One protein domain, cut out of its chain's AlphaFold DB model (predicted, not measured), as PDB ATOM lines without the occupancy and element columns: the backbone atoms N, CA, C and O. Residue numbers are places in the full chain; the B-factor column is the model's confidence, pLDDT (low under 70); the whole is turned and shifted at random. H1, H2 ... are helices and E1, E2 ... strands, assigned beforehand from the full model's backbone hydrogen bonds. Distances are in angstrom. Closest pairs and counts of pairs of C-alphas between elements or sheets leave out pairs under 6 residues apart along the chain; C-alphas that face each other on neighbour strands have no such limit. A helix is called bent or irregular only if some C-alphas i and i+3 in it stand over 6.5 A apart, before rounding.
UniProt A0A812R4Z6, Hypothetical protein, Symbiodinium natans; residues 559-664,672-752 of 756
ATOM      1  N   LEU A 559      19.521 -17.671 -50.064       92.50
ATOM      2  CA  LEU A 559      19.805 -18.952 -50.728       92.50
ATOM      3  C   LEU A 559      20.310 -18.754 -52.160       92.50
ATOM      4  O   LEU A 559      21.206 -19.471 -52.602       92.50
ATOM      5  N   ASP A 560      19.748 -17.791 -52.883       93.56
ATOM      6  CA  ASP A 560      20.192 -17.453 -54.230       93.56
ATOM      7  C   ASP A 560      21.611 -16.871 -54.224       93.56
ATOM      8  O   ASP A 560      22.465 -17.294 -55.001       93.56
ATOM      9  N   MET A 561      21.921 -16.009 -53.256       89.50
ATOM     10  CA  MET A 561      23.280 -15.524 -53.030       89.50
ATOM     11  C   MET A 561      24.268 -16.671 -52.758       89.50
ATOM     12  O   MET A 561      25.363 -16.671 -53.317       89.50
ATOM     13  N   VAL A 562      23.876 -17.679 -51.969       92.62
ATOM     14  CA  VAL A 562      24.692 -18.887 -51.745       92.62
ATOM     15  C   VAL A 562      24.899 -19.678 -53.042       92.62
ATOM     16  O   VAL A 562      25.992 -20.180 -53.283       92.62
ATOM     17  N   ARG A 563      23.887 -19.771 -53.913       92.69
ATOM     18  CA  ARG A 563      24.024 -20.439 -55.223       92.69
ATOM     19  C   ARG A 563      24.969 -19.696 -56.164       92.69
ATOM     20  O   ARG A 563      25.712 -20.338 -56.898       92.69
ATOM     21  N   GLN A 564      24.938 -18.365 -56.145       89.44
ATOM     22  CA  GLN A 564      25.751 -17.528 -57.030       89.44
ATOM     23  C   GLN A 564      27.203 -17.376 -56.553       89.44
ATOM     24  O   GLN A 564      28.120 -17.362 -57.370       89.44
ATOM     25  N   VAL A 565      27.414 -17.220 -55.243       88.31
ATOM     26  CA  VAL A 565      28.716 -16.854 -54.653       88.31
ATOM     27  C   VAL A 565      29.374 -18.032 -53.922       88.31
ATOM     28  O   VAL A 565      30.573 -18.000 -53.654       88.31
ATOM     29  N   GLY A 566      28.618 -19.089 -53.625       90.31
ATOM     30  CA  GLY A 566      29.036 -20.193 -52.766       90.31
ATOM     31  C   GLY A 566      28.660 -19.971 -51.298       90.31
ATOM     32  O   GLY A 566      28.020 -18.987 -50.927       90.31
ATOM     33  N   TYR A 567      29.052 -20.914 -50.440       91.69
ATOM     34  CA  TYR A 567      28.775 -20.834 -49.005       91.69
ATOM     35  C   TYR A 567      29.539 -19.681 -48.331       91.69
ATOM     36  O   TYR A 567      30.690 -19.412 -48.695       91.69
ATOM     37  N   PRO A 568      28.936 -19.014 -47.326       92.69
ATOM     38  CA  PRO A 568      29.655 -18.036 -46.521       92.69
ATOM     39  C   PRO A 568      30.824 -18.706 -45.788       92.69
ATOM     40  O   PRO A 568      30.750 -19.877 -45.414       92.69
ATOM     41  N   ARG A 569      31.904 -17.950 -45.575       90.12
ATOM     42  CA  ARG A 569      33.125 -18.435 -44.901       90.12
ATOM     43  C   ARG A 569      33.266 -17.921 -43.477       90.12
ATOM     44  O   ARG A 569      34.022 -18.491 -42.702       90.12
ATOM     45  N   ILE A 570      32.524 -16.874 -43.130       89.88
ATOM     46  CA  ILE A 570      32.462 -16.336 -41.773       89.88
ATOM     47  C   ILE A 570      30.997 -16.190 -41.374       89.88
ATOM     48  O   ILE A 570      30.196 -15.628 -42.125       89.88
ATOM     49  N   PHE A 571      30.681 -16.642 -40.163       90.44
ATOM     50  CA  PHE A 571      29.454 -16.327 -39.445       90.44
ATOM     51  C   PHE A 571      29.805 -15.880 -38.027       90.44
ATOM     52  O   PHE A 571      30.578 -16.545 -37.344       90.44
ATOM     53  N   PHE A 572      29.220 -14.777 -37.572       88.38
ATOM     54  CA  PHE A 572      29.288 -14.380 -36.168       88.38
ATOM     55  C   PHE A 572      28.050 -13.587 -35.762       88.38
ATOM     56  O   PHE A 572      27.273 -13.103 -36.591       88.38
ATOM     57  N   THR A 573      27.882 -13.445 -34.451       87.69
ATOM     58  CA  THR A 573      26.836 -12.623 -33.849       87.69
ATOM     59  C   THR A 573      27.482 -11.525 -33.019       87.69
ATOM     60  O   THR A 573      28.352 -11.809 -32.202       87.69
ATOM     61  N   ILE A 574      27.049 -10.277 -33.200       89.50
ATOM     62  CA  ILE A 574      27.398  -9.176 -32.296       89.50
ATOM     63  C   ILE A 574      26.196  -8.951 -31.381       89.50
ATOM     64  O   ILE A 574      25.135  -8.519 -31.836       89.50
ATOM     65  N   ALA A 575      26.367  -9.259 -30.097       86.06
ATOM     66  CA  ALA A 575      25.353  -9.112 -29.057       86.06
ATOM     67  C   ALA A 575      25.942  -8.296 -27.892       86.06
ATOM     68  O   ALA A 575      26.516  -8.865 -26.962       86.06
ATOM     69  N   PRO A 576      25.885  -6.956 -27.955       86.31
ATOM     70  CA  PRO A 576      26.469  -6.113 -26.922       86.31
ATOM     71  C   PRO A 576      25.772  -6.303 -25.570       86.31
ATOM     72  O   PRO A 576      24.561  -6.492 -25.494       86.31
ATOM     73  N   TYR A 577      26.532  -6.172 -24.482       86.12
ATOM     74  CA  TYR A 577      25.966  -6.014 -23.145       86.12
ATOM     75  C   TYR A 577      25.626  -4.535 -22.894       86.12
ATOM     76  O   TYR A 577      26.496  -3.670 -22.837       86.12
ATOM     77  N   GLU A 578      24.347  -4.219 -22.749       88.00
ATOM     78  CA  GLU A 578      23.794  -2.860 -22.800       88.00
ATOM     79  C   GLU A 578      24.283  -1.984 -21.661       88.00
ATOM     80  O   GLU A 578      24.504  -0.794 -21.856       88.00
ATOM     81  N   TRP A 579      24.513  -2.553 -20.478       89.62
ATOM     82  CA  TRP A 579      25.057  -1.796 -19.349       89.62
ATOM     83  C   TRP A 579      26.505  -1.358 -19.564       89.62
ATOM     84  O   TRP A 579      26.923  -0.357 -18.985       89.62
ATOM     85  N   SER A 580      27.262  -2.062 -20.407       89.38
ATOM     86  CA  SER A 580      28.618  -1.665 -20.789       89.38
ATOM     87  C   SER A 580      28.687  -0.927 -22.120       89.38
ATOM     88  O   SER A 580      29.707  -0.307 -22.400       89.38
ATOM     89  N   PHE A 581      27.631  -0.972 -22.938       92.00
ATOM     90  CA  PHE A 581      27.644  -0.387 -24.273       92.00
ATOM     91  C   PHE A 581      27.866   1.142 -24.227       92.00
ATOM     92  O   PHE A 581      27.224   1.835 -23.415       92.00
ATOM     93  N   PRO A 582      28.758   1.688 -25.081       93.38
ATOM     94  CA  PRO A 582      29.085   3.109 -25.103       93.38
ATOM     95  C   PRO A 582      27.966   3.918 -25.765       93.38
ATOM     96  O   PRO A 582      27.983   4.161 -26.968       93.38
ATOM     97  N   TYR A 583      26.983   4.349 -24.970       95.69
ATOM     98  CA  TYR A 583      25.913   5.211 -25.465       95.69
ATOM     99  C   TYR A 583      26.419   6.588 -25.881       95.69
ATOM    100  O   TYR A 583      27.144   7.255 -25.137       95.69
ATOM    101  N   HIS A 584      25.941   7.019 -27.047       97.44
ATOM    102  CA  HIS A 584      26.136   8.355 -27.568       97.44
ATOM    103  C   HIS A 584      25.592   9.425 -26.611       97.44
ATOM    104  O   HIS A 584      24.565   9.234 -25.955       97.44
ATOM    105  N   GLU A 585      26.245  10.586 -26.582       96.56
ATOM    106  CA  GLU A 585      25.927  11.701 -25.687       96.56
ATOM    107  C   GLU A 585      24.454  12.135 -25.734       96.56
ATOM    108  O   GLU A 585      23.836  12.313 -24.691       96.56
ATOM    109  N   TRP A 586      23.850  12.217 -26.923       96.88
ATOM    110  CA  TRP A 586      22.420  12.534 -27.066       96.88
ATOM    111  C   TRP A 586      21.486  11.543 -26.345       96.88
ATOM    112  O   TRP A 586      20.488  11.970 -25.769       96.88
ATOM    113  N   VAL A 587      21.810  10.242 -26.332       96.94
ATOM    114  CA  VAL A 587      21.007   9.220 -25.634       96.94
ATOM    115  C   VAL A 587      21.120   9.428 -24.125       96.94
ATOM    116  O   VAL A 587      20.115   9.401 -23.416       96.94
ATOM    117  N   ARG A 588      22.337   9.693 -23.630       96.00
ATOM    118  CA  ARG A 588      22.602   9.952 -22.204       96.00
ATOM    119  C   ARG A 588      21.937  11.240 -21.718       96.00
ATOM    120  O   ARG A 588      21.373  11.255 -20.625       96.00
ATOM    121  N   ASP A 589      21.973  12.292 -22.529       96.00
ATOM    122  CA  ASP A 589      21.299  13.565 -22.265       96.00
ATOM    123  C   ASP A 589      19.776  13.383 -22.183       96.00
ATOM    124  O   ASP A 589      19.147  13.850 -21.232       96.00
ATOM    125  N   GLU A 590      19.180  12.633 -23.114       95.75
ATOM    126  CA  GLU A 590      17.746  12.338 -23.084       95.75
ATOM    127  C   GLU A 590      17.365  11.480 -21.867       95.75
ATOM    128  O   GLU A 590      16.402  11.802 -21.168       95.75
ATOM    129  N   MET A 591      18.163  10.458 -21.535       95.00
ATOM    130  CA  MET A 591      18.015   9.678 -20.300       95.00
ATOM    131  C   MET A 591      18.043  10.566 -19.056       95.00
ATOM    132  O   MET A 591      17.188  10.431 -18.183       95.00
ATOM    133  N   GLN A 592      18.983  11.508 -18.978       94.38
ATOM    134  CA  GLN A 592      19.104  12.417 -17.844       94.38
ATOM    135  C   GLN A 592      17.927  13.394 -17.753       94.38
ATOM    136  O   GLN A 592      17.395  13.606 -16.663       94.38
ATOM    137  N   LYS A 593      17.495  13.979 -18.874       94.12
ATOM    138  CA  LYS A 593      16.363  14.919 -18.909       94.12
ATOM    139  C   LYS A 593      15.032  14.234 -18.606       94.12
ATOM    140  O   LYS A 593      14.176  14.833 -17.960       94.12
ATOM    141  N   MET A 594      14.876  12.978 -19.022       93.06
ATOM    142  CA  MET A 594      13.660  12.181 -18.830       93.06
ATOM    143  C   MET A 594      13.708  11.263 -17.596       93.06
ATOM    144  O   MET A 594      12.739  10.544 -17.341       93.06
ATOM    145  N   LEU A 595      14.814  11.282 -16.841       93.75
ATOM    146  CA  LEU A 595      15.100  10.403 -15.699       93.75
ATOM    147  C   LEU A 595      14.890   8.909 -16.010       93.75
ATOM    148  O   LEU A 595      14.215   8.192 -15.269       93.75
ATOM    149  N   LYS A 596      15.444   8.444 -17.133       92.69
ATOM    150  CA  LYS A 596      15.373   7.048 -17.581       92.69
ATOM    151  C   LYS A 596      16.698   6.334 -17.338       92.69
ATOM    152  O   LYS A 596      17.744   6.790 -17.789       92.69
ATOM    153  N   GLU A 597      16.636   5.212 -16.631       91.50
ATOM    154  CA  GLU A 597      17.755   4.273 -16.492       91.50
ATOM    155  C   GLU A 597      17.980   3.484 -17.797       91.50
ATOM    156  O   GLU A 597      17.190   3.601 -18.744       91.50
ATOM    157  N   ARG A 598      19.064   2.700 -17.878       91.19
ATOM    158  CA  ARG A 598      19.333   1.884 -19.076       91.19
ATOM    159  C   ARG A 598      18.215   0.858 -19.280       91.19
ATOM    160  O   ARG A 598      17.725   0.287 -18.310       91.19
ATOM    161  N   LEU A 599      17.825   0.601 -20.530       89.31
ATOM    162  CA  LEU A 599      16.689  -0.233 -20.967       89.31
ATOM    163  C   LEU A 599      15.287   0.370 -20.744       89.31
ATOM    164  O   LEU A 599      14.269  -0.344 -20.810       89.31
ATOM    165  N   PHE A 600      15.210   1.673 -20.462       91.31
ATOM    166  CA  PHE A 600      13.956   2.416 -20.270       91.31
ATOM    167  C   PHE A 600      13.785   3.588 -21.246       91.31
ATOM    168  O   PHE A 600      12.836   4.364 -21.100       91.31
ATOM    169  N   LEU A 601      14.639   3.670 -22.269       91.69
ATOM    170  CA  LEU A 601      14.519   4.566 -23.415       91.69
ATOM    171  C   LEU A 601      14.638   3.756 -24.730       91.69
ATOM    172  O   LEU A 601      15.520   4.015 -25.552       91.69
ATOM    173  N   PRO A 602      13.750   2.759 -24.948       86.12
ATOM    174  CA  PRO A 602      13.949   1.691 -25.929       86.12
ATOM    175  C   PRO A 602      14.158   2.198 -27.355       86.12
ATOM    176  O   PRO A 602      14.998   1.652 -28.062       86.12
ATOM    177  N   ALA A 603      13.443   3.244 -27.782       89.56
ATOM    178  CA  ALA A 603      13.597   3.786 -29.129       89.56
ATOM    179  C   ALA A 603      14.997   4.389 -29.339       89.56
ATOM    180  O   ALA A 603      15.692   4.010 -30.278       89.56
ATOM    181  N   ALA A 604      15.438   5.278 -28.447       93.00
ATOM    182  CA  ALA A 604      16.740   5.932 -28.563       93.00
ATOM    183  C   ALA A 604      17.908   4.946 -28.420       93.00
ATOM    184  O   ALA A 604      18.836   4.961 -29.232       93.00
ATOM    185  N   GLU A 605      17.838   4.062 -27.419       93.38
ATOM    186  CA  GLU A 605      18.856   3.038 -27.165       93.38
ATOM    187  C   GLU A 605      18.985   2.088 -28.359       93.38
ATOM    188  O   GLU A 605      20.084   1.906 -28.886       93.38
ATOM    189  N   THR A 606      17.862   1.552 -28.847       90.94
ATOM    190  CA  THR A 606      17.853   0.609 -29.974       90.94
ATOM    191  C   THR A 606      18.349   1.266 -31.253       90.94
ATOM    192  O   THR A 606      19.199   0.687 -31.921       90.94
ATOM    193  N   LEU A 607      17.868   2.467 -31.598       93.00
ATOM    194  CA  LEU A 607      18.301   3.163 -32.815       93.00
ATOM    195  C   LEU A 607      19.813   3.387 -32.817       93.00
ATOM    196  O   LEU A 607      20.478   3.145 -33.825       93.00
ATOM    197  N   HIS A 608      20.370   3.809 -31.683       95.56
ATOM    198  CA  HIS A 608      21.805   4.006 -31.564       95.56
ATOM    199  C   HIS A 608      22.588   2.690 -31.633       95.56
ATOM    200  O   HIS A 608      23.552   2.612 -32.394       95.56
ATOM    201  N   MET A 609      22.175   1.656 -30.897       94.50
ATOM    202  CA  MET A 609      22.850   0.354 -30.911       94.50
ATOM    203  C   MET A 609      22.819  -0.294 -32.294       94.50
ATOM    204  O   MET A 609      23.853  -0.740 -32.787       94.50
ATOM    205  N   VAL A 610      21.651  -0.311 -32.939       94.56
ATOM    206  CA  VAL A 610      21.477  -0.819 -34.303       94.56
ATOM    207  C   VAL A 610      22.397  -0.074 -35.260       94.56
ATOM    208  O   VAL A 610      23.139  -0.708 -36.008       94.56
ATOM    209  N   HIS A 611      22.400   1.260 -35.202       95.88
ATOM    210  CA  HIS A 611      23.261   2.073 -36.050       95.88
ATOM    211  C   HIS A 611      24.744   1.723 -35.857       95.88
ATOM    212  O   HIS A 611      25.433   1.439 -36.834       95.88
ATOM    213  N   VAL A 612      25.224   1.667 -34.612       96.94
ATOM    214  CA  VAL A 612      26.622   1.330 -34.310       96.94
ATOM    215  C   VAL A 612      26.978  -0.076 -34.788       96.94
ATOM    216  O   VAL A 612      28.012  -0.237 -35.425       96.94
ATOM    217  N   MET A 613      26.142  -1.087 -34.532       95.88
ATOM    218  CA  MET A 613      26.417  -2.464 -34.962       95.88
ATOM    219  C   MET A 613      26.471  -2.583 -36.488       95.88
ATOM    220  O   MET A 613      27.391  -3.193 -37.033       95.88
ATOM    221  N   VAL A 614      25.528  -1.955 -37.197       95.31
ATOM    222  CA  VAL A 614      25.515  -1.936 -38.667       95.31
ATOM    223  C   VAL A 614      26.753  -1.224 -39.215       95.31
ATOM    224  O   VAL A 614      27.366  -1.710 -40.165       95.31
ATOM    225  N   GLN A 615      27.152  -0.100 -38.619       95.06
ATOM    226  CA  GLN A 615      28.329   0.662 -39.037       95.06
ATOM    227  C   GLN A 615      29.647  -0.023 -38.667       95.06
ATOM    228  O   GLN A 615      30.600   0.060 -39.436       95.06
ATOM    229  N   ALA A 616      29.705  -0.761 -37.558       95.25
ATOM    230  CA  ALA A 616      30.843  -1.611 -37.231       95.25
ATOM    231  C   ALA A 616      31.057  -2.646 -38.342       95.25
ATOM    232  O   ALA A 616      32.153  -2.752 -38.882       95.25
ATOM    233  N   VAL A 617      29.996  -3.335 -38.769       95.00
ATOM    234  CA  VAL A 617      30.082  -4.319 -39.858       95.00
ATOM    235  C   VAL A 617      30.427  -3.651 -41.191       95.00
ATOM    236  O   VAL A 617      31.392  -4.038 -41.847       95.00
ATOM    237  N   LYS A 618      29.665  -2.632 -41.606       93.06
ATOM    238  CA  LYS A 618      29.857  -1.984 -42.912       93.06
ATOM    239  C   LYS A 618      31.192  -1.243 -42.995       93.06
ATOM    240  O   LYS A 618      31.886  -1.386 -43.994       93.06
ATOM    241  N   GLY A 619      31.539  -0.457 -41.983       92.00
ATOM    242  CA  GLY A 619      32.731   0.384 -41.958       92.00
ATOM    243  C   GLY A 619      33.955  -0.330 -41.400       92.00
ATOM    244  O   GLY A 619      34.877  -0.629 -42.150       92.00
ATOM    245  N   LEU A 620      33.963  -0.622 -40.098       92.31
ATOM    246  CA  LEU A 620      35.153  -1.128 -39.401       92.31
ATOM    247  C   LEU A 620      35.596  -2.506 -39.910       92.31
ATOM    248  O   LEU A 620      36.785  -2.727 -40.122       92.31
ATOM    249  N   LEU A 621      34.657  -3.430 -40.119       92.94
ATOM    250  CA  LEU A 621      34.989  -4.781 -40.574       92.94
ATOM    251  C   LEU A 621      35.241  -4.814 -42.085       92.94
ATOM    252  O   LEU A 621      36.258  -5.338 -42.526       92.94
ATOM    253  N   LEU A 622      34.342  -4.231 -42.885       91.69
ATOM    254  CA  LEU A 622      34.322  -4.435 -44.340       91.69
ATOM    255  C   LEU A 622      34.791  -3.242 -45.183       91.69
ATOM    256  O   LEU A 622      34.883  -3.371 -46.402       91.69
ATOM    257  N   GLY A 623      35.024  -2.072 -44.585       89.31
ATOM    258  CA  GLY A 623      35.488  -0.880 -45.300       89.31
ATOM    259  C   GLY A 623      34.540  -0.372 -46.396       89.31
ATOM    260  O   GLY A 623      34.983   0.228 -47.373       89.31
ATOM    261  N   ARG A 624      33.233  -0.638 -46.280       85.94
ATOM    262  CA  ARG A 624      32.206  -0.371 -47.307       85.94
ATOM    263  C   ARG A 624      31.535   0.999 -47.214       85.94
ATOM    264  O   ARG A 624      30.643   1.289 -48.008       85.94
ATOM    265  N   THR A 625      31.918   1.817 -46.250       83.56
ATOM    266  CA  THR A 625      31.356   3.153 -46.010       83.56
ATOM    267  C   THR A 625      32.315   4.241 -46.499       83.56
ATOM    268  O   THR A 625      33.529   4.067 -46.457       83.56
ATOM    269  N   GLY A 626      31.789   5.391 -46.925       66.69
ATOM    270  CA  GLY A 626      32.575   6.477 -47.530       66.69
ATOM    271  C   GLY A 626      32.363   6.589 -49.045       66.69
ATOM    272  O   GLY A 626      31.934   5.640 -49.696       66.69
ATOM    273  N   GLY A 627      32.603   7.777 -49.609       59.28
ATOM    274  CA  GLY A 627      32.359   8.057 -51.027       59.28
ATOM    275  C   GLY A 627      33.377   7.394 -51.962       59.28
ATOM    276  O   GLY A 627      34.453   6.967 -51.548       59.28
ATOM    277  N   GLN A 628      33.060   7.354 -53.261       46.34
ATOM    278  CA  GLN A 628      33.819   6.644 -54.312       46.34
ATOM    279  C   GLN A 628      35.203   7.253 -54.670       46.34
ATOM    280  O   GLN A 628      35.715   7.066 -55.772       46.34
ATOM    281  N   GLY A 629      35.846   7.995 -53.765       52.34
ATOM    282  CA  GLY A 629      37.144   8.632 -53.997       52.34
ATOM    283  C   GLY A 629      38.313   7.907 -53.325       52.34
ATOM    284  O   GLY A 629      38.228   7.528 -52.163       52.34
ATOM    285  N   ARG A 630      39.472   7.835 -54.001       50.41
ATOM    286  CA  ARG A 630      40.741   7.285 -53.461       50.41
ATOM    287  C   ARG A 630      41.173   7.891 -52.110       50.41
ATOM    288  O   ARG A 630      41.871   7.236 -51.353       50.41
ATOM    289  N   GLN A 631      40.763   9.128 -51.811       49.19
ATOM    290  CA  GLN A 631      41.047   9.820 -50.539       49.19
ATOM    291  C   GLN A 631      40.072   9.470 -49.397       49.19
ATOM    292  O   GLN A 631      40.315   9.859 -48.259       49.19
ATOM    293  N   GLN A 632      38.968   8.782 -49.696       58.31
ATOM    294  CA  GLN A 632      37.951   8.352 -48.728       58.31
ATOM    295  C   GLN A 632      37.895   6.826 -48.568       58.31
ATOM    296  O   GLN A 632      37.126   6.337 -47.745       58.31
ATOM    297  N   ALA A 633      38.713   6.090 -49.327       66.62
ATOM    298  CA  ALA A 633      38.814   4.644 -49.230       66.62
ATOM    299  C   ALA A 633      39.358   4.225 -47.857       66.62
ATOM    300  O   ALA A 633      40.322   4.805 -47.349       66.62
ATOM    301  N   TRP A 634      38.735   3.207 -47.272       82.44
ATOM    302  CA  TRP A 634      39.235   2.558 -46.069       82.44
ATOM    303  C   TRP A 634      40.607   1.937 -46.321       82.44
ATOM    304  O   TRP A 634      40.836   1.315 -47.355       82.44
ATOM    305  N   GLN A 635      41.510   2.123 -45.360       79.12
ATOM    306  CA  GLN A 635      42.858   1.540 -45.389       79.12
ATOM    307  C   GLN A 635      43.108   0.591 -44.215       79.12
ATOM    308  O   GLN A 635      44.097  -0.127 -44.216       79.12
ATOM    309  N   SER A 636      42.238   0.614 -43.201       81.38
ATOM    310  CA  SER A 636      42.427  -0.113 -41.940       81.38
ATOM    311  C   SER A 636      41.187  -0.903 -41.512       81.38
ATOM    312  O   SER A 636      40.961  -1.111 -40.323       81.38
ATOM    313  N   ASN A 637      40.347  -1.310 -42.470       89.44
ATOM    314  CA  ASN A 637      39.242  -2.216 -42.165       89.44
ATOM    315  C   ASN A 637      39.780  -3.619 -41.827       89.44
ATOM    316  O   ASN A 637      40.795  -4.030 -42.385       89.44
ATOM    317  N   LEU A 638      39.108  -4.343 -40.928       90.06
ATOM    318  CA  LEU A 638      39.646  -5.597 -40.379       90.06
ATOM    319  C   LEU A 638      39.680  -6.742 -41.400       90.06
ATOM    320  O   LEU A 638      40.675  -7.447 -41.492       90.06
ATOM    321  N   PHE A 639      38.617  -6.923 -42.185       91.75
ATOM    322  CA  PHE A 639      38.566  -7.962 -43.214       91.75
ATOM    323  C   PHE A 639      38.947  -7.375 -44.566       91.75
ATOM    324  O   PHE A 639      38.107  -6.824 -45.285       91.75
ATOM    325  N   HIS A 640      40.229  -7.480 -44.897       88.88
ATOM    326  CA  HIS A 640      40.792  -6.977 -46.138       88.88
ATOM    327  C   HIS A 640      41.191  -8.134 -47.053       88.88
ATOM    328  O   HIS A 640      41.855  -9.070 -46.629       88.88
ATOM    329  N   VAL A 641      40.779  -8.061 -48.316       90.31
ATOM    330  CA  VAL A 641      41.164  -9.016 -49.356       90.31
ATOM    331  C   VAL A 641      41.582  -8.214 -50.574       90.31
ATOM    332  O   VAL A 641      40.902  -7.249 -50.933       90.31
ATOM    333  N   VAL A 642      42.667  -8.620 -51.220       90.94
ATOM    334  CA  VAL A 642      43.155  -8.031 -52.465       90.94
ATOM    335  C   VAL A 642      43.106  -9.034 -53.614       90.94
ATOM    336  O   VAL A 642      43.056 -10.248 -53.423       90.94
ATOM    337  N   ASP A 643      43.049  -8.525 -54.839       89.25
ATOM    338  CA  ASP A 643      43.220  -9.326 -56.045       89.25
ATOM    339  C   ASP A 643      44.698  -9.525 -56.409       89.25
ATOM    340  O   ASP A 643      45.605  -9.037 -55.735       89.25
ATOM    341  N   GLU A 644      44.937 -10.248 -57.503       88.31
ATOM    342  CA  GLU A 644      46.275 -10.541 -58.038       88.31
ATOM    343  C   GLU A 644      47.066  -9.272 -58.411       88.31
ATOM    344  O   GLU A 644      48.285  -9.310 -58.557       88.31
ATOM    345  N   HIS A 645      46.386  -8.130 -58.552       87.56
ATOM    346  CA  HIS A 645      46.972  -6.823 -58.845       87.56
ATOM    347  C   HIS A 645      47.081  -5.931 -57.597       87.56
ATOM    348  O   HIS A 645      47.355  -4.730 -57.712       87.56
ATOM    349  N   GLY A 646      46.838  -6.486 -56.404       85.12
ATOM    350  CA  GLY A 646      46.861  -5.766 -55.135       85.12
ATOM    351  C   GLY A 646      45.703  -4.778 -54.955       85.12
ATOM    352  O   GLY A 646      45.793  -3.884 -54.113       85.12
ATOM    353  N   GLN A 647      44.630  -4.870 -55.750       84.31
ATOM    354  CA  GLN A 647      43.443  -4.029 -55.584       84.31
ATOM    355  C   GLN A 647      42.477  -4.648 -54.578       84.31
ATOM    356  O   GLN A 647      42.200  -5.842 -54.621       84.31
ATOM    357  N   ALA A 648      41.910  -3.819 -53.700       84.38
ATOM    358  CA  ALA A 648      40.948  -4.269 -52.702       84.38
ATOM    359  C   ALA A 648      39.707  -4.904 -53.358       84.38
ATOM    360  O   ALA A 648      38.985  -4.257 -54.125       84.38
ATOM    361  N   ARG A 649      39.424  -6.162 -53.013       86.56
ATOM    362  CA  ARG A 649      38.203  -6.867 -53.401       86.56
ATOM    363  C   ARG A 649      37.067  -6.506 -52.458       86.56
ATOM    364  O   ARG A 649      37.206  -6.449 -51.239       86.56
ATOM    365  N   ARG A 650      35.883  -6.320 -53.035       84.69
ATOM    366  CA  ARG A 650      34.673  -6.044 -52.263       84.69
ATOM    367  C   ARG A 650      34.079  -7.354 -51.738       84.69
ATOM    368  O   ARG A 650      33.456  -8.089 -52.495       84.69
ATOM    369  N   LEU A 651      34.188  -7.598 -50.435       89.38
ATOM    370  CA  LEU A 651      33.535  -8.740 -49.782       89.38
ATOM    371  C   LEU A 651      32.020  -8.567 -49.758       89.38
ATOM    372  O   LEU A 651      31.541  -7.461 -49.488       89.38
ATOM    373  N   HIS A 652      31.259  -9.626 -50.032       90.75
ATOM    374  CA  HIS A 652      29.802  -9.607 -49.897       90.75
ATOM    375  C   HIS A 652      29.392 -10.064 -48.497       90.75
ATOM    376  O   HIS A 652      30.066 -10.884 -47.883       90.75
ATOM    377  N   PHE A 653      28.288  -9.533 -47.982       92.50
ATOM    378  CA  PHE A 653      27.804  -9.877 -46.653       92.50
ATOM    379  C   PHE A 653      26.283  -9.797 -46.603       92.50
ATOM    380  O   PHE A 653      25.672  -9.071 -47.390       92.50
ATOM    381  N   PHE A 654      25.701 -10.502 -45.642       92.81
ATOM    382  CA  PHE A 654      24.307 -10.367 -45.250       92.81
ATOM    383  C   PHE A 654      24.254 -10.166 -43.736       92.81
ATOM    384  O   PHE A 654      25.005 -10.802 -42.993       92.81
ATOM    385  N   LEU A 655      23.395  -9.251 -43.288       92.31
ATOM    386  CA  LEU A 655      23.161  -9.004 -41.871       92.31
ATOM    387  C   LEU A 655      21.678  -9.146 -41.548       92.31
ATOM    388  O   LEU A 655      20.824  -8.809 -42.364       92.31
ATOM    389  N   ARG A 656      21.380  -9.631 -40.344       89.06
ATOM    390  CA  ARG A 656      20.025  -9.700 -39.799       89.06
ATOM    391  C   ARG A 656      20.039  -9.187 -38.373       89.06
ATOM    392  O   ARG A 656      20.753  -9.726 -37.533       89.06
ATOM    393  N   LEU A 657      19.234  -8.164 -38.115       89.38
ATOM    394  CA  LEU A 657      18.950  -7.695 -36.766       89.38
ATOM    395  C   LEU A 657      17.844  -8.553 -36.166       89.38
ATOM    396  O   LEU A 657      16.850  -8.852 -36.830       89.38
ATOM    397  N   GLU A 658      18.014  -8.943 -34.914       82.38
ATOM    398  CA  GLU A 658      17.040  -9.760 -34.210       82.38
ATOM    399  C   GLU A 658      16.925  -9.314 -32.754       82.38
ATOM    400  O   GLU A 658      17.873  -8.809 -32.153       82.38
ATOM    401  N   TYR A 659      15.721  -9.479 -32.206       78.69
ATOM    402  CA  TYR A 659      15.474  -9.395 -30.778       78.69
ATOM    403  C   TYR A 659      15.474 -10.802 -30.203       78.69
ATOM    404  O   TYR A 659      14.708 -11.659 -30.640       78.69
ATOM    405  N   GLN A 660      16.306 -11.033 -29.197       68.62
ATOM    406  CA  GLN A 660      16.405 -12.321 -28.528       68.62
ATOM    407  C   GLN A 660      15.190 -12.528 -27.599       68.62
ATOM    408  O   GLN A 660      15.272 -12.271 -26.399       68.62
ATOM    409  N   ASP A 661      14.040 -12.937 -28.145       60.59
ATOM    410  CA  ASP A 661      12.775 -13.033 -27.394       60.59
ATOM    411  C   ASP A 661      12.645 -14.296 -26.530       60.59
ATOM    412  O   ASP A 661      11.804 -14.319 -25.635       60.59
ATOM    413  N   GLY A 662      13.475 -15.323 -26.766       53.28
ATOM    414  CA  GLY A 662      13.611 -16.511 -25.910       53.28
ATOM    415  C   GLY A 662      12.398 -17.423 -25.838       53.28
ATOM    416  O   GLY A 662      12.436 -18.432 -25.149       53.28
ATOM    417  N   THR A 663      11.315 -17.051 -26.511       49.94
ATOM    418  CA  THR A 663       9.969 -17.597 -26.290       49.94
ATOM    419  C   THR A 663       9.504 -18.472 -27.446       49.94
ATOM    420  O   THR A 663       8.530 -19.205 -27.305       49.94
ATOM    421  N   ARG A 664      10.194 -18.426 -28.595       44.62
ATOM    422  CA  ARG A 664       9.805 -19.138 -29.827       44.62
ATOM    423  C   ARG A 664      10.591 -20.413 -30.118       44.62
ATOM    424  O   ARG A 664      10.371 -21.026 -31.161       44.62
ATOM    425  N   HIS A 672      17.295 -18.991 -22.747       53.03
ATOM    426  CA  HIS A 672      16.521 -17.849 -22.269       53.03
ATOM    427  C   HIS A 672      16.920 -16.601 -23.062       53.03
ATOM    428  O   HIS A 672      18.039 -16.092 -22.979       53.03
ATOM    429  N   GLY A 673      16.001 -16.119 -23.893       61.53
ATOM    430  CA  GLY A 673      16.223 -14.933 -24.703       61.53
ATOM    431  C   GLY A 673      16.431 -13.714 -23.830       61.53
ATOM    432  O   GLY A 673      15.592 -13.371 -23.001       61.53
ATOM    433  N   SER A 674      17.558 -13.045 -24.024       70.31
ATOM    434  CA  SER A 674      17.956 -11.956 -23.149       70.31
ATOM    435  C   SER A 674      17.109 -10.679 -23.287       70.31
ATOM    436  O   SER A 674      17.283  -9.759 -22.488       70.31
ATOM    437  N   GLY A 675      16.167 -10.640 -24.241       76.44
ATOM    438  CA  GLY A 675      15.209  -9.550 -24.465       76.44
ATOM    439  C   GLY A 675      15.827  -8.320 -25.121       76.44
ATOM    440  O   GLY A 675      15.402  -7.195 -24.845       76.44
ATOM    441  N   ARG A 676      16.871  -8.533 -25.921       82.12
ATOM    442  CA  ARG A 676      17.835  -7.523 -26.357       82.12
ATOM    443  C   ARG A 676      18.161  -7.649 -27.839       82.12
ATOM    444  O   ARG A 676      17.872  -8.687 -28.431       82.12
ATOM    445  N   VAL A 677      18.706  -6.582 -28.423       87.12
ATOM    446  CA  VAL A 677      19.000  -6.516 -29.858       87.12
ATOM    447  C   VAL A 677      20.402  -7.045 -30.150       87.12
ATOM    448  O   VAL A 677      21.373  -6.656 -29.503       87.12
ATOM    449  N   HIS A 678      20.516  -7.894 -31.163       88.56
ATOM    450  CA  HIS A 678      21.786  -8.388 -31.687       88.56
ATOM    451  C   HIS A 678      21.762  -8.410 -33.213       88.56
ATOM    452  O   HIS A 678      20.705  -8.297 -33.843       88.56
ATOM    453  N   VAL A 679      22.938  -8.544 -33.823       92.19
ATOM    454  CA  VAL A 679      23.073  -8.719 -35.271       92.19
ATOM    455  C   VAL A 679      23.767 -10.034 -35.584       92.19
ATOM    456  O   VAL A 679      24.838 -10.324 -35.058       92.19
ATOM    457  N   HIS A 680      23.159 -10.818 -36.465       92.38
ATOM    458  CA  HIS A 680      23.797 -11.948 -37.126       92.38
ATOM    459  C   HIS A 680      24.437 -11.473 -38.422       92.38
ATOM    460  O   HIS A 680      23.810 -10.733 -39.183       92.38
ATOM    461  N   VAL A 681      25.663 -11.911 -38.684       94.31
ATOM    462  CA  VAL A 681      26.429 -11.516 -39.865       94.31
ATOM    463  C   VAL A 681      26.972 -12.761 -40.543       94.31
ATOM    464  O   VAL A 681      27.583 -13.604 -39.892       94.31
ATOM    465  N   VAL A 682      26.777 -12.851 -41.857       94.44
ATOM    466  CA  VAL A 682      27.490 -13.796 -42.724       94.44
ATOM    467  C   VAL A 682      28.314 -13.025 -43.745       94.44
ATOM    468  O   VAL A 682      27.833 -12.048 -44.325       94.44
ATOM    469  N   ILE A 683      29.552 -13.458 -43.971       93.50
ATOM    470  CA  ILE A 683      30.462 -12.861 -44.956       93.50
ATOM    471  C   ILE A 683      30.859 -13.933 -45.969       93.50
ATOM    472  O   ILE A 683      31.246 -15.052 -45.623       93.50
ATOM    473  N   PHE A 684      30.755 -13.563 -47.239       93.00
ATOM    474  CA  PHE A 684      31.094 -14.392 -48.379       93.00
ATOM    475  C   PHE A 684      32.483 -13.999 -48.868       93.00
ATOM    476  O   PHE A 684      32.707 -12.866 -49.308       93.00
ATOM    477  N   VAL A 685      33.398 -14.957 -48.767       90.81
ATOM    478  CA  VAL A 685      34.798 -14.841 -49.177       90.81
ATOM    479  C   VAL A 685      35.082 -15.996 -50.126       90.81
ATOM    480  O   VAL A 685      34.601 -17.110 -49.902       90.81
ATOM    481  N   ARG A 686      35.818 -15.730 -51.207       89.00
ATOM    482  CA  ARG A 686      36.195 -16.788 -52.146       89.00
ATOM    483  C   ARG A 686      37.154 -17.765 -51.463       89.00
ATOM    484  O   ARG A 686      37.944 -17.304 -50.642       89.00
ATOM    485  N   PRO A 687      37.104 -19.072 -51.770       88.38
ATOM    486  CA  PRO A 687      37.985 -20.066 -51.149       88.38
ATOM    487  C   PRO A 687      39.469 -19.676 -51.185       88.38
ATOM    488  O   PRO A 687      40.149 -19.762 -50.169       88.38
ATOM    489  N   GLU A 688      39.939 -19.175 -52.325       88.19
ATOM    490  CA  GLU A 688      41.323 -18.745 -52.543       88.19
ATOM    491  C   GLU A 688      41.730 -17.498 -51.733       88.19
ATOM    492  O   GLU A 688      42.913 -17.258 -51.515       88.19
ATOM    493  N   ASP A 689      40.756 -16.726 -51.249       90.62
ATOM    494  CA  ASP A 689      40.974 -15.464 -50.541       90.62
ATOM    495  C   ASP A 689      40.870 -15.614 -49.007       90.62
ATOM    496  O   ASP A 689      41.144 -14.662 -48.276       90.62
ATOM    497  N   VAL A 690      40.466 -16.782 -48.482       90.44
ATOM    498  CA  VAL A 690      40.182 -16.973 -47.040       90.44
ATOM    499  C   VAL A 690      41.421 -16.770 -46.159       90.44
ATOM    500  O   VAL A 690      41.309 -16.215 -45.062       90.44
ATOM    501  N   GLU A 691      42.602 -17.171 -46.632       91.62
ATOM    502  CA  GLU A 691      43.874 -16.975 -45.919       91.62
ATOM    503  C   GLU A 691      44.197 -15.479 -45.725       91.62
ATOM    504  O   GLU A 691      44.766 -15.085 -44.708       91.62
ATOM    505  N   GLN A 692      43.758 -14.612 -46.649       92.50
ATOM    506  CA  GLN A 692      44.016 -13.167 -46.586       92.50
ATOM    507  C   GLN A 692      43.265 -12.464 -45.446       92.50
ATOM    508  O   GLN A 692      43.606 -11.338 -45.097       92.50
ATOM    509  N   LEU A 693      42.264 -13.112 -44.840       90.50
ATOM    510  CA  LEU A 693      41.480 -12.534 -43.743       90.50
ATOM    511  C   LEU A 693      42.277 -12.381 -42.442       90.50
ATOM    512  O   LEU A 693      41.804 -11.674 -41.555       90.50
ATOM    513  N   ARG A 694      43.441 -13.043 -42.332       89.31
ATOM    514  CA  ARG A 694      44.363 -12.957 -41.185       89.31
ATOM    515  C   ARG A 694      43.642 -13.090 -39.839       89.31
ATOM    516  O   ARG A 694      43.751 -12.221 -38.972       89.31
ATOM    517  N   LEU A 695      42.849 -14.158 -39.676       90.19
ATOM    518  CA  LEU A 695      42.043 -14.360 -38.462       90.19
ATOM    519  C   LEU A 695      42.898 -14.465 -37.193       90.19
ATOM    520  O   LEU A 695      42.409 -14.099 -36.131       90.19
ATOM    521  N   ASP A 696      44.164 -14.861 -37.324       89.56
ATOM    522  CA  ASP A 696      45.196 -14.802 -36.285       89.56
ATOM    523  C   ASP A 696      45.393 -13.396 -35.687       89.56
ATOM    524  O   ASP A 696      45.721 -13.260 -34.510       89.56
ATOM    525  N   GLU A 697      45.157 -12.336 -36.467       87.81
ATOM    526  CA  GLU A 697      45.353 -10.946 -36.036       87.81
ATOM    527  C   GLU A 697      44.055 -10.230 -35.630       87.81
ATOM    528  O   GLU A 697      44.096  -9.254 -34.864       87.81
ATOM    529  N   VAL A 698      42.912 -10.669 -36.173       87.81
ATOM    530  CA  VAL A 698      41.625  -9.951 -36.065       87.81
ATOM    531  C   VAL A 698      40.586 -10.650 -35.192       87.81
ATOM    532  O   VAL A 698      39.623 -10.000 -34.777       87.81
ATOM    533  N   ALA A 699      40.764 -11.935 -34.890       87.88
ATOM    534  CA  ALA A 699      39.856 -12.719 -34.063       87.88
ATOM    535  C   ALA A 699      40.624 -13.527 -33.009       87.88
ATOM    536  O   ALA A 699      41.780 -13.893 -33.182       87.88
ATOM    537  N   SER A 700      39.963 -13.809 -31.892       86.81
ATOM    538  CA  SER A 700      40.468 -14.707 -30.858       86.81
ATOM    539  C   SER A 700      39.302 -15.545 -30.351       86.81
ATOM    540  O   SER A 700      38.193 -15.033 -30.170       86.81
ATOM    541  N   ALA A 701      39.563 -16.836 -30.193       84.50
ATOM    542  CA  ALA A 701      38.619 -17.829 -29.699       84.50
ATOM    543  C   ALA A 701      38.966 -18.327 -28.289       84.50
ATOM    544  O   ALA A 701      38.327 -19.249 -27.786       84.50
ATOM    545  N   THR A 702      39.935 -17.673 -27.652       84.69
ATOM    546  CA  THR A 702      40.306 -17.886 -26.260       84.69
ATOM    547  C   THR A 702      39.876 -16.691 -25.415       84.69
ATOM    548  O   THR A 702      39.683 -15.573 -25.921       84.69
ATOM    549  N   LEU A 703      39.741 -16.902 -24.108       82.62
ATOM    550  CA  LEU A 703      39.547 -15.804 -23.173       82.62
ATOM    551  C   LEU A 703      40.806 -14.920 -23.134       82.62
ATOM    552  O   LEU A 703      41.919 -15.417 -22.969       82.62
ATOM    553  N   PRO A 704      40.672 -13.587 -23.247       84.12
ATOM    554  CA  PRO A 704      41.821 -12.700 -23.171       84.12
ATOM    555  C   PRO A 704      42.390 -12.676 -21.746       84.12
ATOM    556  O   PRO A 704      41.648 -12.614 -20.765       84.12
ATOM    557  N   GLU A 705      43.719 -12.640 -21.636       83.00
ATOM    558  CA  GLU A 705      44.418 -12.454 -20.354       83.00
ATOM    559  C   GLU A 705      44.132 -11.079 -19.727       83.00
ATOM    560  O   GLU A 705      44.123 -10.925 -18.506       83.00
ATOM    561  N   ASP A 706      43.871 -10.070 -20.567       83.06
ATOM    562  CA  ASP A 706      43.467  -8.736 -20.126       83.06
ATOM    563  C   ASP A 706      42.118  -8.818 -19.405       83.06
ATOM    564  O   ASP A 706      41.070  -9.017 -20.027       83.06
ATOM    565  N   THR A 707      42.145  -8.616 -18.088       77.75
ATOM    566  CA  THR A 707      40.967  -8.669 -17.219       77.75
ATOM    567  C   THR A 707      39.862  -7.710 -17.644       77.75
ATOM    568  O   THR A 707      38.687  -8.015 -17.440       77.75
ATOM    569  N   ASP A 708      40.211  -6.567 -18.246       75.69
ATOM    570  CA  ASP A 708      39.222  -5.595 -18.706       75.69
ATOM    571  C   ASP A 708      38.453  -6.153 -19.905       75.69
ATOM    572  O   ASP A 708      37.240  -5.977 -19.977       75.69
ATOM    573  N   LEU A 709      39.135  -6.853 -20.819       79.44
ATOM    574  CA  LEU A 709      38.533  -7.484 -21.998       79.44
ATOM    575  C   LEU A 709      37.840  -8.800 -21.668       79.44
ATOM    576  O   LEU A 709      36.800  -9.085 -22.262       79.44
ATOM    577  N   ARG A 710      38.382  -9.568 -20.714       83.75
ATOM    578  CA  ARG A 710      37.834 -10.866 -20.300       83.75
ATOM    579  C   ARG A 710      36.377 -10.705 -19.914       83.75
ATOM    580  O   ARG A 710      35.530 -11.363 -20.500       83.75
ATOM    581  N   GLY A 711      36.056  -9.718 -19.078       80.88
ATOM    582  CA  GLY A 711      34.677  -9.447 -18.670       80.88
ATOM    583  C   GLY A 711      33.686  -9.180 -19.819       80.88
ATOM    584  O   GLY A 711      32.502  -9.505 -19.689       80.88
ATOM    585  N   TYR A 712      34.136  -8.624 -20.955       79.50
ATOM    586  CA  TYR A 712      33.259  -8.358 -22.106       79.50
ATOM    587  C   TYR A 712      32.875  -9.627 -22.869       79.50
ATOM    588  O   TYR A 712      31.784  -9.666 -23.440       79.50
ATOM    589  N   VAL A 713      33.750 -10.636 -22.896       78.88
ATOM    590  CA  VAL A 713      33.587 -11.838 -23.734       78.88
ATOM    591  C   VAL A 713      33.289 -13.099 -22.930       78.88
ATOM    592  O   VAL A 713      32.596 -13.984 -23.427       78.88
ATOM    593  N   GLU A 714      33.709 -13.141 -21.666       75.56
ATOM    594  CA  GLU A 714      33.552 -14.260 -20.734       75.56
ATOM    595  C   GLU A 714      32.096 -14.727 -20.650       75.56
ATOM    596  O   GLU A 714      31.771 -15.901 -20.796       75.56
ATOM    597  N   GLY A 715      31.174 -13.772 -20.538       67.38
ATOM    598  CA  GLY A 715      29.746 -14.049 -20.492       67.38
ATOM    599  C   GLY A 715      29.136 -14.673 -21.750       67.38
ATOM    600  O   GLY A 715      27.990 -15.116 -21.676       67.38
ATOM    601  N   SER A 716      29.848 -14.639 -22.878       65.25
ATOM    602  CA  SER A 716      29.399 -15.112 -24.194       65.25
ATOM    603  C   SER A 716      30.221 -16.269 -24.765       65.25
ATOM    604  O   SER A 716      29.726 -16.934 -25.668       65.25
ATOM    605  N   GLN A 717      31.447 -16.486 -24.280       64.88
ATOM    606  CA  GLN A 717      32.370 -17.501 -24.798       64.88
ATOM    607  C   GLN A 717      32.307 -18.831 -24.039       64.88
ATOM    608  O   GLN A 717      32.632 -19.849 -24.635       64.88
ATOM    609  N   TYR A 718      31.847 -18.852 -22.780       63.66
ATOM    610  CA  TYR A 718      31.755 -20.109 -22.037       63.66
ATOM    611  C   TYR A 718      30.745 -21.076 -22.653       63.66
ATOM    612  O   TYR A 718      29.542 -20.797 -22.739       63.66
ATOM    613  N   ASP A 719      31.241 -22.262 -22.984       62.25
ATOM    614  CA  ASP A 719      30.439 -23.412 -23.369       62.25
ATOM    615  C   ASP A 719      29.862 -24.107 -22.128       62.25
ATOM    616  O   ASP A 719      30.332 -25.157 -21.695       62.25
ATOM    617  N   ARG A 720      28.822 -23.500 -21.541       58.03
ATOM    618  CA  ARG A 720      28.196 -23.961 -20.284       58.03
ATOM    619  C   ARG A 720      27.808 -25.439 -20.280       58.03
ATOM    620  O   ARG A 720      27.844 -26.071 -19.230       58.03
ATOM    621  N   ASP A 721      27.455 -25.978 -21.444       61.97
ATOM    622  CA  ASP A 721      26.997 -27.359 -21.585       61.97
ATOM    623  C   ASP A 721      28.051 -28.285 -22.208       61.97
ATOM    624  O   ASP A 721      27.753 -29.462 -22.424       61.97
ATOM    625  N   LYS A 722      29.254 -27.776 -22.525       64.62
ATOM    626  CA  LYS A 722      30.278 -28.473 -23.327       64.62
ATOM    627  C   LYS A 722      29.734 -28.998 -24.668       64.62
ATOM    628  O   LYS A 722      30.087 -30.086 -25.123       64.62
ATOM    629  N   LYS A 723      28.796 -28.260 -25.270       63.06
ATOM    630  CA  LYS A 723      28.043 -28.614 -26.488       63.06
ATOM    631  C   LYS A 723      28.188 -27.581 -27.603       63.06
ATOM    632  O   LYS A 723      27.478 -27.677 -28.604       63.06
ATOM    633  N   SER A 724      29.088 -26.610 -27.469       65.56
ATOM    634  CA  SER A 724      29.370 -25.607 -28.506       65.56
ATOM    635  C   SER A 724      29.752 -26.244 -29.845       65.56
ATOM    636  O   SER A 724      29.549 -25.632 -30.893       65.56
ATOM    637  N   GLY A 725      30.288 -27.471 -29.816       70.06
ATOM    638  CA  GLY A 725      30.806 -28.168 -30.989       70.06
ATOM    639  C   GLY A 725      32.097 -27.549 -31.525       70.06
ATOM    640  O   GLY A 725      32.534 -27.927 -32.610       70.06
ATOM    641  N   TRP A 726      32.694 -26.601 -30.792       75.31
ATOM    642  CA  TRP A 726      34.003 -26.053 -31.116       75.31
ATOM    643  C   TRP A 726      35.075 -27.093 -30.780       75.31
ATOM    644  O   TRP A 726      35.051 -27.643 -29.683       75.31
ATOM    645  N   PRO A 727      35.971 -27.432 -31.720       82.69
ATOM    646  CA  PRO A 727      37.047 -28.367 -31.439       82.69
ATOM    647  C   PRO A 727      38.130 -27.689 -30.594       82.69
ATOM    648  O   PRO A 727      38.516 -26.555 -30.876       82.69
ATOM    649  N   VAL A 728      38.666 -28.425 -29.620       85.81
ATOM    650  CA  VAL A 728      39.891 -28.030 -28.916       85.81
ATOM    651  C   VAL A 728      41.050 -27.999 -29.909       85.81
ATOM    652  O   VAL A 728      41.299 -28.964 -30.638       85.81
ATOM    653  N   HIS A 729      41.769 -26.884 -29.925       90.12
ATOM    654  CA  HIS A 729      42.983 -26.672 -30.694       90.12
ATOM    655  C   HIS A 729      43.928 -25.790 -29.874       90.12
ATOM    656  O   HIS A 729      43.783 -24.572 -29.830       90.12
ATOM    657  N   GLU A 730      44.877 -26.426 -29.191       90.38
ATOM    658  CA  GLU A 730      45.805 -25.762 -28.261       90.38
ATOM    659  C   GLU A 730      46.854 -24.888 -28.974       90.38
ATOM    660  O   GLU A 730      47.393 -23.941 -28.397       90.38
ATOM    661  N   GLU A 731      47.151 -25.198 -30.239       92.88
ATOM    662  CA  GLU A 731      48.128 -24.464 -31.042       92.88
ATOM    663  C   GLU A 731      47.614 -23.074 -31.441       92.88
ATOM    664  O   GLU A 731      46.415 -22.788 -31.437       92.88
ATOM    665  N   ALA A 732      48.543 -22.185 -31.800       91.56
ATOM    666  CA  ALA A 732      48.200 -20.843 -32.252       91.56
ATOM    667  C   ALA A 732      47.318 -20.888 -33.510       91.56
ATOM    668  O   ALA A 732      47.555 -21.687 -34.418       91.56
ATOM    669  N   THR A 733      46.344 -19.974 -33.578       93.12
ATOM    670  CA  THR A 733      45.428 -19.843 -34.717       93.12
ATOM    671  C   THR A 733      46.186 -19.860 -36.044       93.12
ATOM    672  O   THR A 733      47.048 -19.013 -36.285       93.12
ATOM    673  N   CYS A 734      45.839 -20.797 -36.923       93.38
ATOM    674  CA  CYS A 734      46.516 -20.994 -38.199       93.38
ATOM    675  C   CYS A 734      45.529 -21.323 -39.324       93.38
ATOM    676  O   CYS A 734      44.414 -21.802 -39.094       93.38
ATOM    677  N   TYR A 735      45.934 -21.042 -40.562       92.75
ATOM    678  CA  TYR A 735      45.165 -21.429 -41.739       92.75
ATOM    679  C   TYR A 735      45.613 -22.806 -42.232       92.75
ATOM    680  O   TYR A 735      46.757 -22.989 -42.648       92.75
ATOM    681  N   ASP A 736      44.697 -23.767 -42.206       91.50
ATOM    682  CA  ASP A 736      44.899 -25.097 -42.764       91.50
ATOM    683  C   ASP A 736      44.569 -25.068 -44.259       91.50
ATOM    684  O   ASP A 736      43.404 -25.018 -44.664       91.50
ATOM    685  N   ARG A 737      45.618 -25.086 -45.088       90.19
ATOM    686  CA  ARG A 737      45.491 -25.056 -46.551       90.19
ATOM    687  C   ARG A 737      44.894 -26.334 -47.132       90.19
ATOM    688  O   ARG A 737      44.270 -26.253 -48.186       90.19
ATOM    689  N   GLU A 738      45.072 -27.482 -46.479       89.38
ATOM    690  CA  GLU A 738      44.511 -28.753 -46.948       89.38
ATOM    691  C   GLU A 738      43.007 -28.807 -46.680       89.38
ATOM    692  O   GLU A 738      42.227 -29.158 -47.566       89.38
ATOM    693  N   ALA A 739      42.583 -28.383 -45.487       86.56
ATOM    694  CA  ALA A 739      41.166 -28.271 -45.146       86.56
ATOM    695  C   ALA A 739      40.486 -27.036 -45.769       86.56
ATOM    696  O   ALA A 739      39.254 -26.976 -45.834       86.56
ATOM    697  N   GLY A 740      41.263 -26.040 -46.208       86.00
ATOM    698  CA  GLY A 740      40.757 -24.759 -46.706       86.00
ATOM    699  C   GLY A 740      40.005 -23.963 -45.634       86.00
ATOM    700  O   GLY A 740      38.982 -23.335 -45.927       86.00
ATOM    701  N   ALA A 741      40.456 -24.047 -44.380       86.69
ATOM    702  CA  ALA A 741      39.763 -23.497 -43.220       86.69
ATOM    703  C   ALA A 741      40.738 -22.978 -42.156       86.69
ATOM    704  O   ALA A 741      41.861 -23.453 -42.022       86.69
ATOM    705  N   TRP A 742      40.289 -22.006 -41.362       89.81
ATOM    706  CA  TRP A 742      41.033 -21.552 -40.189       89.81
ATOM    707  C   TRP A 742      40.815 -22.506 -39.015       89.81
ATOM    708  O   TRP A 742      39.672 -22.807 -38.667       89.81
ATOM    709  N   ARG A 743      41.907 -22.933 -38.381       90.88
ATOM    710  CA  ARG A 743      41.905 -23.586 -37.070       90.88
ATOM    711  C   ARG A 743      42.163 -22.502 -36.032       90.88
ATOM    712  O   ARG A 743      43.239 -21.912 -36.009       90.88
ATOM    713  N   LEU A 744      41.140 -22.160 -35.256       89.94
ATOM    714  CA  LEU A 744      41.235 -21.130 -34.223       89.94
ATOM    715  C   LEU A 744      41.757 -21.760 -32.937       89.94
ATOM    716  O   LEU A 744      41.299 -22.841 -32.578       89.94
ATOM    717  N   GLN A 745      42.670 -21.081 -32.244       90.25
ATOM    718  CA  GLN A 745      43.104 -21.521 -30.923       90.25
ATOM    719  C   GLN A 745      41.912 -21.521 -29.959       90.25
ATOM    720  O   GLN A 745      41.265 -20.487 -29.781       90.25
ATOM    721  N   HIS A 746      41.633 -22.668 -29.353       87.44
ATOM    722  CA  HIS A 746      40.565 -22.860 -28.377       87.44
ATOM    723  C   HIS A 746      40.992 -23.968 -27.418       87.44
ATOM    724  O   HIS A 746      41.172 -25.112 -27.835       87.44
ATOM    725  N   THR A 747      41.233 -23.619 -26.161       85.88
ATOM    726  CA  THR A 747      41.831 -24.517 -25.165       85.88
ATOM    727  C   THR A 747      40.760 -25.235 -24.348       85.88
ATOM    728  O   THR A 747      39.598 -24.824 -24.315       85.88
ATOM    729  N   GLU A 748      41.136 -26.286 -23.620       81.12
ATOM    730  CA  GLU A 748      40.228 -26.920 -22.645       81.12
ATOM    731  C   GLU A 748      39.748 -25.951 -21.541       81.12
ATOM    732  O   GLU A 748      38.635 -26.101 -21.029       81.12
ATOM    733  N   GLU A 749      40.538 -24.927 -21.184       78.56
ATOM    734  CA  GLU A 749      40.097 -23.889 -20.236       78.56
ATOM    735  C   GLU A 749      38.925 -23.080 -20.810       78.56
ATOM    736  O   GLU A 749      37.994 -22.745 -20.077       78.56
ATOM    737  N   ASP A 750      38.920 -22.829 -22.120       77.00
ATOM    738  CA  ASP A 750      37.858 -22.075 -22.792       77.00
ATOM    739  C   ASP A 750      36.529 -22.863 -22.864       77.00
ATOM    740  O   ASP A 750      35.451 -22.260 -22.910       77.00
ATOM    741  N   HIS A 751      36.582 -24.202 -22.801       70.31
ATOM    742  CA  HIS A 751      35.409 -25.076 -22.632       70.31
ATOM    743  C   HIS A 751      34.906 -25.163 -21.184       70.31
ATOM    744  O   HIS A 751      33.777 -25.601 -20.938       70.31
ATOM    745  N   GLY A 752      35.752 -24.839 -20.208       60.78
ATOM    746  CA  GLY A 752      35.456 -25.002 -18.792       60.78
ATOM    747  C   GLY A 752      34.669 -23.829 -18.216       60.78
ATOM    748  O   GLY A 752      35.030 -22.671 -18.395       60.78
TER     749      GLY A 752
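This is residues 559 to 664 and 672 to 752 of the 756 residues of the protein "Hypothetical protein" of Symbiodinium natans (UniProt A0A812R4Z6). Look first for a three-stranded antiparallel sheet, E1 E3 E2, with the long helix H3 running along one face; H2 folds back on the first part of H3 as a helical hairpin, and H1 grazes the sheet. Beyond the edge strand E1 lies a second, looser part: the small hairpin E4 and E5 with the short helices H4 and H5, then H6 and H7, and the loop residues 627 to 632 stick out alone. The printed part has 187 residues, with seven named helices and five named strands in the order H1 E1 H2 H3 E2 E3 H4 H5 H6 E4 E5 H7. The class is mixed, helices and strands, though under half of the residues are in named elements. The whole is only just compact, close to loose, with a radius of gyration of the C-alphas of 18.8 A, and spans 57 by 48 by 36 A.

Find C-alpha 559 at (19.805, -18.952, -50.728), where H1, residues 559 to 565, begins. E1 is residues 570 to 574, H2 residues 585 to 594. H3, residues 602 to 621, runs 26.4 A from C-alpha 602 at (13.949, 1.691, -25.929), with a kink of 25 degrees near residue 615. E2, residues 652 to 659, measures 23.9 A and E3, residues 677 to 684, 23.5 A. Then come H4, 687 to 693, H5, 695 to 698, H6, 707 to 717, E4, 734 to 736, E5, 741 to 743, and H7, 748 to 751, ending at C-alpha (35.409, -25.076, -22.632). H4 is irregular, with C-alphas 688 and 691 7.3 A apart, and H6 only just, with 712 and 715 6.9 A apart.

In the sheet, look at N 572 and O 681, 3.1 A, between E1 and E3, and at N 656 and O 680, 2.9 A, between E3 and E2. H3 lies over E3 at a height over the sheet of 9.4 A; the closest C-alphas are those of Met 613 and Val 679, 7.1 A. E1, H2 H3, E2 form a split strand-helix-strand unit, two strands running the same way with E3 between them; its crossover is right-handed. H2 and H3 only just touch, with 3 pairs of C-alphas within 8 A, Val 587 and Ala 604 closest at 6.1 A, at a shallow tilt of 8 degrees, opposite ways. E4 and E5 are a hairpin, antiparallel, with N 743 and O 734 2.8 A apart; the closest C-alphas of H4 and E4, Glu 691 and Tyr 735, are 6.2 A apart, and those of H5 and E4, Asp 696 and Cys 734, 6.6 A. H6 and H7 are close but not clearly touching, Gln 717 and Asp 750 having the closest C-alphas, 7.4 A. Every O i to N i+4 pair is within hydrogen-bond range in H1 and H2, 15 of 16 in H3, 0 of 3 in H4, with 3 of 4 O i to N i+3 pairs, and 3 of 7 in H6, with 3 of 8; H5 and H7 are too short for such a pair.

The C-alphas of Lys 593 and Glu 738 are the two farthest apart, 59.0 A. Residues 665 to 671 are not printed, and C-alphas 664 and 672 stand 10.2 A apart across the cut. The links H3 to E2 and H6 to E4 are long. Low confidence, under 70, falls on 26 residues, among them 626 to 633 and 715 to 724.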